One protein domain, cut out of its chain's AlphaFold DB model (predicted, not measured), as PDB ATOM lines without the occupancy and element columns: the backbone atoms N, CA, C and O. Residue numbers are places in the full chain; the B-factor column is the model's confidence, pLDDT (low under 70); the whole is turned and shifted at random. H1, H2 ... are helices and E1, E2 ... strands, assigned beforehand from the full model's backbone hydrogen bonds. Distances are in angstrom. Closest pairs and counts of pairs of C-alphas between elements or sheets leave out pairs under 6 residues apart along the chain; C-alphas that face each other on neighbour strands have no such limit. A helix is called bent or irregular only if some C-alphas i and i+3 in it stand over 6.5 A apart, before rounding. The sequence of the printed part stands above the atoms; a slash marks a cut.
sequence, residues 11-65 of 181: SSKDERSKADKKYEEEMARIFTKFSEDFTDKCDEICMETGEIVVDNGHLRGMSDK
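This is residues 11 to 65 of the 181 residues of an uncharacterized protein of Fusarium oxysporum f. sp. radicis-cucumerinum (UniProt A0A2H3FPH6). One long, straight helix, H1, sticks out as a lone arm from a small head made mostly of loops. The head holds a short turn-back, in which residues 44 to 45 pair with the short strand E1, and then the short helix H2 near the end of the printed part. The printed part has 55 residues with two named helices and one named strand, in the order H1, E1, H2, and its class is mostly helix. The whole is extended, with a radius of gyration of the C-alphas of 19.5 A; it spans 59 by 25 by 17 A along its three main axes, and the arm H1 makes much of the length.

Find C-alpha 11 at (141.237, 250.234, 113.072), where the printed part begins. From there H1 runs through residues 11 to 34, 34.6 A from first to last C-alpha, and ends with C-alpha 34 at (156.280, 243.005, 143.359). Residues 35 to 51 hold no named element. E1 follows as residues 52 to 54, from Ile 52 to Val 54. H2 is residues 58 to 63, and you find its last C-alpha, that of Ser 63, at (152.231, 225.374, 156.297).

Begin with H1: residues 11 to 38, of which 11 to 34 belong to H1, stand free, with no C-alpha 8 or more residues away along the chain within 10 A. H1 and E1 are apart, with no C-alpha of the one within 8 A of the other. H1 and H2 are apart by the same test. Go on to residues 44 to 45: they pair with residues 52 to 54 of E1, antiparallel, in a stretch too short to be named. E1 pairs with no named strand. E1 and H2 are apart too, although a tight link of 3 residues joins them. On the backbone, in H1 and H2 every O i to N i+4 pair is within hydrogen-bond range, and neither helix is bent.

Look for the two C-alphas farthest apart at Ser 11 and Thr 49, 59.7 A from each other. The first and last printed C-alphas, those of Ser 11 and Lys 65, are 48.1 A apart. The printed part has no cut from residue 11 to residue 65. The link from H1 to E1, 17 residues, is long. In the B-factor column the mean pLDDT of the printed part is 85.0, and the model's confidence is low, under 70, at residues 11 to 12 and at residue 65.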
ATOM      1  N   SER A  11     141.702 250.847 111.817       62.59
ATOM      2  CA  SER A  11     141.237 250.234 113.072       62.59
ATOM      3  C   SER A  11     142.342 249.453 113.786       62.59
ATOM      4  O   SER A  11     142.465 249.523 115.004       62.59
ATOM      5  N   SER A  12     143.208 248.767 113.033       69.69
ATOM      6  CA  SER A  12     144.232 247.882 113.603       69.69
ATOM      7  C   SER A  12     145.313 248.630 114.393       69.69
ATOM      8  O   SER A  12     145.808 248.127 115.402       69.69
ATOM      9  N   LYS A  13     145.672 249.849 113.971       74.88
ATOM     10  CA  LYS A  13     146.677 250.685 114.651       74.88
ATOM     11  C   LYS A  13     146.121 251.295 115.932       74.88
ATOM     12  O   LYS A  13     146.803 251.292 116.956       74.88
ATOM     13  N   ASP A  14     144.874 251.756 115.891       79.88
ATOM     14  CA  ASP A  14     144.196 252.305 117.065       79.88
ATOM     15  C   ASP A  14     143.898 251.221 118.109       79.88
ATOM     16  O   ASP A  14     144.012 251.464 119.312       79.88
ATOM     17  N   GLU A  15     143.541 250.013 117.672       83.25
ATOM     18  CA  GLU A  15     143.351 248.856 118.550       83.25
ATOM     19  C   GLU A  15     144.661 248.390 119.182       83.25
ATOM     20  O   GLU A  15     144.692 248.180 120.396       83.25
ATOM     21  N   ARG A  16     145.756 248.323 118.411       82.56
ATOM     22  CA  ARG A  16     147.097 248.039 118.949       82.56
ATOM     23  C   ARG A  16     147.516 249.079 119.982       82.56
ATOM     24  O   ARG A  16     147.831 248.711 121.103       82.56
ATOM     25  N   SER A  17     147.373 250.372 119.680       84.06
ATOM     26  CA  SER A  17     147.710 251.435 120.639       84.06
ATOM     27  C   SER A  17     146.889 251.360 121.936       84.06
ATOM     28  O   SER A  17     147.395 251.671 123.015       84.06
ATOM     29  N   LYS A  18     145.614 250.955 121.864       87.81
ATOM     30  CA  LYS A  18     144.776 250.741 123.056       87.81
ATOM     31  C   LYS A  18     145.199 249.501 123.843       87.81
ATOM     32  O   LYS A  18     145.140 249.533 125.071       87.81
ATOM     33  N   ALA A  19     145.580 248.423 123.160       88.56
ATOM     34  CA  ALA A  19     146.093 247.215 123.794       88.56
ATOM     35  C   ALA A  19     147.431 247.485 124.499       88.56
ATOM     36  O   ALA A  19     147.575 247.118 125.663       88.56
ATOM     37  N   ASP A  20     148.336 248.218 123.849       90.00
ATOM     38  CA  ASP A  20     149.644 248.588 124.397       90.00
ATOM     39  C   ASP A  20     149.494 249.408 125.683       90.00
ATOM     40  O   ASP A  20     150.105 249.085 126.695       90.00
ATOM     41  N   LYS A  21     148.591 250.398 125.704       92.12
ATOM     42  CA  LYS A  21     148.312 251.189 126.917       92.12
ATOM     43  C   LYS A  21     147.793 250.339 128.075       92.12
ATOM     44  O   LYS A  21     148.249 250.495 129.202       92.12
ATOM     45  N   LYS A  22     146.858 249.421 127.807       93.00
ATOM     46  CA  LYS A  22     146.334 248.508 128.837       93.00
ATOM     47  C   LYS A  22     147.423 247.586 129.377       93.00
ATOM     48  O   LYS A  22     147.457 247.308 130.572       93.00
ATOM     49  N   TYR A  23     148.291 247.107 128.492       94.00
ATOM     50  CA  TYR A  23     149.429 246.288 128.874       94.00
ATOM     51  C   TYR A  23     150.405 247.080 129.749       94.00
ATOM     52  O   TYR A  23     150.765 246.609 130.823       94.00
ATOM     53  N   GLU A  24     150.775 248.299 129.352       93.62
ATOM     54  CA  GLU A  24     151.655 249.175 130.135       93.62
ATOM     55  C   GLU A  24     151.084 249.482 131.527       93.62
ATOM     56  O   GLU A  24     151.812 249.412 132.517       93.62
ATOM     57  N   GLU A  25     149.784 249.773 131.621       94.50
ATOM     58  CA  GLU A  25     149.097 250.027 132.893       94.50
ATOM     59  C   GLU A  25     149.125 248.803 133.821       94.50
ATOM     60  O   GLU A  25     149.466 248.920 135.002       94.50
ATOM     61  N   GLU A  26     148.811 247.616 133.297       93.94
ATOM     62  CA  GLU A  26     148.812 246.390 134.099       93.94
ATOM     63  C   GLU A  26     150.237 245.967 134.479       93.94
ATOM     64  O   GLU A  26     150.486 245.595 135.625       93.94
ATOM     65  N   MET A  27     151.205 246.099 133.567       94.88
ATOM     66  CA  MET A  27     152.610 245.842 133.880       94.88
ATOM     67  C   MET A  27     153.107 246.787 134.973       94.88
ATOM     68  O   MET A  27     153.717 246.331 135.938       94.88
ATOM     69  N   ALA A  28     152.793 248.083 134.891       92.06
ATOM     70  CA  ALA A  28     153.144 249.042 135.936       92.06
ATOM     71  C   ALA A  28     152.541 248.654 137.297       92.06
ATOM     72  O   ALA A  28     153.208 248.770 138.328       92.06
ATOM     73  N   ARG A  29     151.307 248.140 137.313       92.25
ATOM     74  CA  ARG A  29     150.644 247.651 138.528       92.25
ATOM     75  C   ARG A  29     151.332 246.418 139.114       92.25
ATOM     76  O   ARG A  29     151.547 246.368 140.326       92.25
ATOM     77  N   ILE A  30     151.679 245.444 138.277       91.88
ATOM     78  CA  ILE A  30     152.399 244.233 138.690       91.88
ATOM     79  C   ILE A  30     153.765 244.621 139.246       91.88
ATOM     80  O   ILE A  30     154.090 244.244 140.371       91.88
ATOM     81  N   PHE A  31     154.528 245.435 138.514       89.12
ATOM     82  CA  PHE A  31     155.826 245.901 138.986       89.12
ATOM     83  C   PHE A  31     155.697 246.638 140.308       89.12
ATOM     84  O   PHE A  31     156.415 246.291 141.225       89.12
ATOM     85  N   THR A  32     154.729 247.542 140.465       86.94
ATOM     86  CA  THR A  32     154.508 248.232 141.747       86.94
ATOM     87  C   THR A  32     154.247 247.252 142.896       86.94
ATOM     88  O   THR A  32     154.751 247.451 143.995       86.94
ATOM     89  N   LYS A  33     153.485 246.179 142.652       86.75
ATOM     90  CA  LYS A  33     153.135 245.188 143.681       86.75
ATOM     91  C   LYS A  33     154.313 244.295 144.083       86.75
ATOM     92  O   LYS A  33     154.394 243.890 145.238       86.75
ATOM     93  N   PHE A  34     155.182 243.952 143.136       83.44
ATOM     94  CA  PHE A  34     156.280 243.005 143.359       83.44
ATOM     95  C   PHE A  34     157.663 243.664 143.430       83.44
ATOM     96  O   PHE A  34     158.634 242.981 143.729       83.44
ATOM     97  N   SER A  35     157.768 244.973 143.186       81.62
ATOM     98  CA  SER A  35     158.987 245.758 143.419       81.62
ATOM     99  C   SER A  35     159.160 246.163 144.879       81.62
ATOM    100  O   SER A  35     160.149 246.808 145.209       81.62
ATOM    101  N   GLU A  36     158.171 245.892 145.731       81.00
ATOM    102  CA  GLU A  36     158.303 246.111 147.166       81.00
ATOM    103  C   GLU A  36     159.349 245.153 147.742       81.00
ATOM    104  O   GLU A  36     159.343 243.962 147.432       81.00
ATOM    105  N   ASP A  37     160.218 245.665 148.612       79.12
ATOM    106  CA  ASP A  37     161.181 244.831 149.323       79.12
ATOM    107  C   ASP A  37     160.443 243.820 150.217       79.12
ATOM    108  O   ASP A  37     159.559 244.168 151.007       79.12
ATOM    109  N   PHE A  38     160.811 242.544 150.090       72.50
ATOM    110  CA  PHE A  38     160.225 241.439 150.859       72.50
ATOM    111  C   PHE A  38     161.011 241.096 152.130       72.50
ATOM    112  O   PHE A  38     160.612 240.185 152.850       72.50
ATOM    113  N   THR A  39     162.085 241.833 152.423       77.69
ATOM    114  CA  THR A  39     163.002 241.582 153.548       77.69
ATOM    115  C   THR A  39     162.271 241.465 154.887       77.69
ATOM    116  O   THR A  39     162.553 240.563 155.663       77.69
ATOM    117  N   ASP A  40     161.249 242.294 155.117       76.56
ATOM    118  CA  ASP A  40     160.492 242.295 156.381       76.56
ATOM    119  C   ASP A  40     159.218 241.424 156.342       76.56
ATOM    120  O   ASP A  40     158.483 241.340 157.326       76.56
ATOM    121  N   LYS A  41     158.900 240.816 155.189       79.00
ATOM    122  CA  LYS A  41     157.679 240.011 154.983       79.00
ATOM    123  C   LYS A  41     157.960 238.509 154.898       79.00
ATOM    124  O   LYS A  41     157.047 237.722 155.151       79.00
ATOM    125  N   CYS A  42     159.170 238.123 154.498       81.88
ATOM    126  CA  CYS A  42     159.579 236.736 154.290       81.88
ATOM    127  C   CYS A  42     160.525 236.260 155.395       81.88
ATOM    128  O   CYS A  42     161.188 237.072 156.033       81.88
ATOM    129  N   ASP A  43     160.604 234.947 155.599       88.62
ATOM    130  CA  ASP A  43     161.590 234.356 156.505       88.62
ATOM    131  C   ASP A  43     162.957 234.305 155.806       88.62
ATOM    132  O   ASP A  43     163.049 233.937 154.630       88.62
ATOM    133  N   GLU A  44     164.029 234.664 156.512       89.19
ATOM    134  CA  GLU A  44     165.391 234.595 155.975       89.19
ATOM    135  C   GLU A  44     165.998 233.226 156.270       89.19
ATOM    136  O   GLU A  44     166.094 232.828 157.429       89.19
ATOM    137  N   ILE A  45     166.451 232.512 155.237       89.62
ATOM    138  CA  ILE A  45     167.079 231.191 155.370       89.62
ATOM    139  C   ILE A  45     168.568 231.311 155.047       89.62
ATOM    140  O   ILE A  45     168.954 231.816 153.990       89.62
ATOM    141  N   CYS A  46     169.424 230.812 155.937       90.56
ATOM    142  CA  CYS A  46     170.845 230.673 155.645       90.56
ATOM    143  C   CYS A  46     171.043 229.534 154.639       90.56
ATOM    144  O   CYS A  46     170.731 228.384 154.932       90.56
ATOM    145  N   MET A  47     171.599 229.828 153.462       88.88
ATOM    146  CA  MET A  47     171.777 228.815 152.410       88.88
ATOM    147  C   MET A  47     172.802 227.725 152.762       88.88
ATOM    148  O   MET A  47     172.759 226.646 152.181       88.88
ATOM    149  N   GLU A  48     173.729 227.990 153.684       91.50
ATOM    150  CA  GLU A  48     174.763 227.021 154.069       91.50
ATOM    151  C   GLU A  48     174.267 226.025 155.122       91.50
ATOM    152  O   GLU A  48     174.594 224.841 155.050       91.50
ATOM    153  N   THR A  49     173.480 226.488 156.097       89.81
ATOM    154  CA  THR A  49     172.980 225.647 157.197       89.81
ATOM    155  C   THR A  49     171.557 225.151 156.966       89.81
ATOM    156  O   THR A  49     171.144 224.176 157.588       89.81
ATOM    157  N   GLY A  50     170.800 225.808 156.083       87.81
ATOM    158  CA  GLY A  50     169.368 225.571 155.905       87.81
ATOM    159  C   GLY A  50     168.519 226.035 157.093       87.81
ATOM    160  O   GLY A  50     167.326 225.746 157.134       87.81
ATOM    161  N   GLU A  51     169.108 226.734 158.067       88.81
ATOM    162  CA  GLU A  51     168.398 227.241 159.241       88.81
ATOM    163  C   GLU A  51     167.738 228.593 158.941       88.81
ATOM    164  O   GLU A  51     168.281 229.425 158.207       88.81
ATOM    165  N   ILE A  52     166.568 228.822 159.541       87.69
ATOM    166  CA  ILE A  52     165.872 230.110 159.482       87.69
ATOM    167  C   ILE A  52     166.607 231.089 160.408       87.69
ATOM    168  O   ILE A  52     166.659 230.894 161.622       87.69
ATOM    169  N   VAL A  53     167.188 232.132 159.823       86.81
ATOM    170  CA  VAL A  53     167.949 233.193 160.501       86.81
ATOM    171  C   VAL A  53     167.013 234.254 161.073       86.81
ATOM    172  O   VAL A  53     167.241 234.748 162.177       86.81
ATOM    173  N   VAL A  54     165.945 234.575 160.340       87.06
ATOM    174  CA  VAL A  54     164.891 235.501 160.766       87.06
ATOM    175  C   VAL A  54     163.545 234.850 160.481       87.06
ATOM    176  O   VAL A  54     163.214 234.597 159.326       87.06
ATOM    177  N   ASP A  55     162.788 234.561 161.539       87.69
ATOM    178  CA  ASP A  55     161.429 234.022 161.453       87.69
ATOM    179  C   ASP A  55     160.419 235.172 161.564       87.69
ATOM    180  O   ASP A  55     160.168 235.706 162.648       87.69
ATOM    181  N   ASN A  56     159.850 235.550 160.423       85.44
ATOM    182  CA  ASN A  56     158.751 236.501 160.286       85.44
ATOM    183  C   ASN A  56     157.387 235.778 160.211       85.44
ATOM    184  O   ASN A  56     156.348 236.409 159.999       85.44
ATOM    185  N   GLY A  57     157.362 234.456 160.422       84.06
ATOM    186  CA  GLY A  57     156.174 233.610 160.379       84.06
ATOM    187  C   GLY A  57     155.650 233.349 158.966       84.06
ATOM    188  O   GLY A  57     154.508 232.896 158.826       84.06
ATOM    189  N   HIS A  58     156.444 233.630 157.929       86.94
ATOM    190  CA  HIS A  58     156.037 233.483 156.534       86.94
ATOM    191  C   HIS A  58     155.809 232.014 156.160       86.94
ATOM    192  O   HIS A  58     154.734 231.655 155.675       86.94
ATOM    193  N   LEU A  59     156.781 231.149 156.461       85.31
ATOM    194  CA  LEU A  59     156.724 229.712 156.198       85.31
ATOM    195  C   LEU A  59     155.668 229.028 157.064       85.31
ATOM    196  O   LEU A  59     154.947 228.161 156.580       85.31
ATOM    197  N   ARG A  60     155.494 229.463 158.318       83.31
ATOM    198  CA  ARG A  60     154.435 228.933 159.191       83.31
ATOM    199  C   ARG A  60     153.043 229.232 158.628       83.31
ATOM    200  O   ARG A  60     152.194 228.349 158.587       83.31
ATOM    201  N   GLY A  61     152.841 230.445 158.111       81.06
ATOM    202  CA  GLY A  61     151.597 230.824 157.441       81.06
ATOM    203  C   GLY A  61     151.351 230.112 156.105       81.06
ATOM    204  O   GLY A  61     150.206 230.087 155.657       81.06
ATOM    205  N   MET A  62     152.389 229.560 155.467       79.62
ATOM    206  CA  MET A  62     152.251 228.673 154.305       79.62
ATOM    207  C   MET A  62     151.873 227.254 154.736       79.62
ATOM    208  O   MET A  62     150.937 226.692 154.174       79.62
ATOM    209  N   SER A  63     152.519 226.715 155.773       79.88
ATOM    210  CA  SER A  63     152.231 225.374 156.297       79.88
ATOM    211  C   SER A  63     150.796 225.225 156.805       79.88
ATOM    212  O   SER A  63     150.148 224.226 156.514       79.88
ATOM    213  N   ASP A  64     150.273 226.234 157.509       75.06
ATOM    214  CA  ASP A  64     148.914 226.197 158.072       75.06
ATOM    215  C   ASP A  64     147.809 226.287 156.999       75.06
ATOM    216  O   ASP A  64     146.662 225.944 157.264       75.06
ATOM    217  N   LYS A  65     148.131 226.773 155.792       67.81
ATOM    218  CA  LYS A  65     147.179 226.917 154.671       67.81
ATOM    219  C   LYS A  65     147.237 225.765 153.672       67.81
ATOM    220  O   LYS A  65     146.341 225.639 152.851       67.81
TER     221      LYS A  65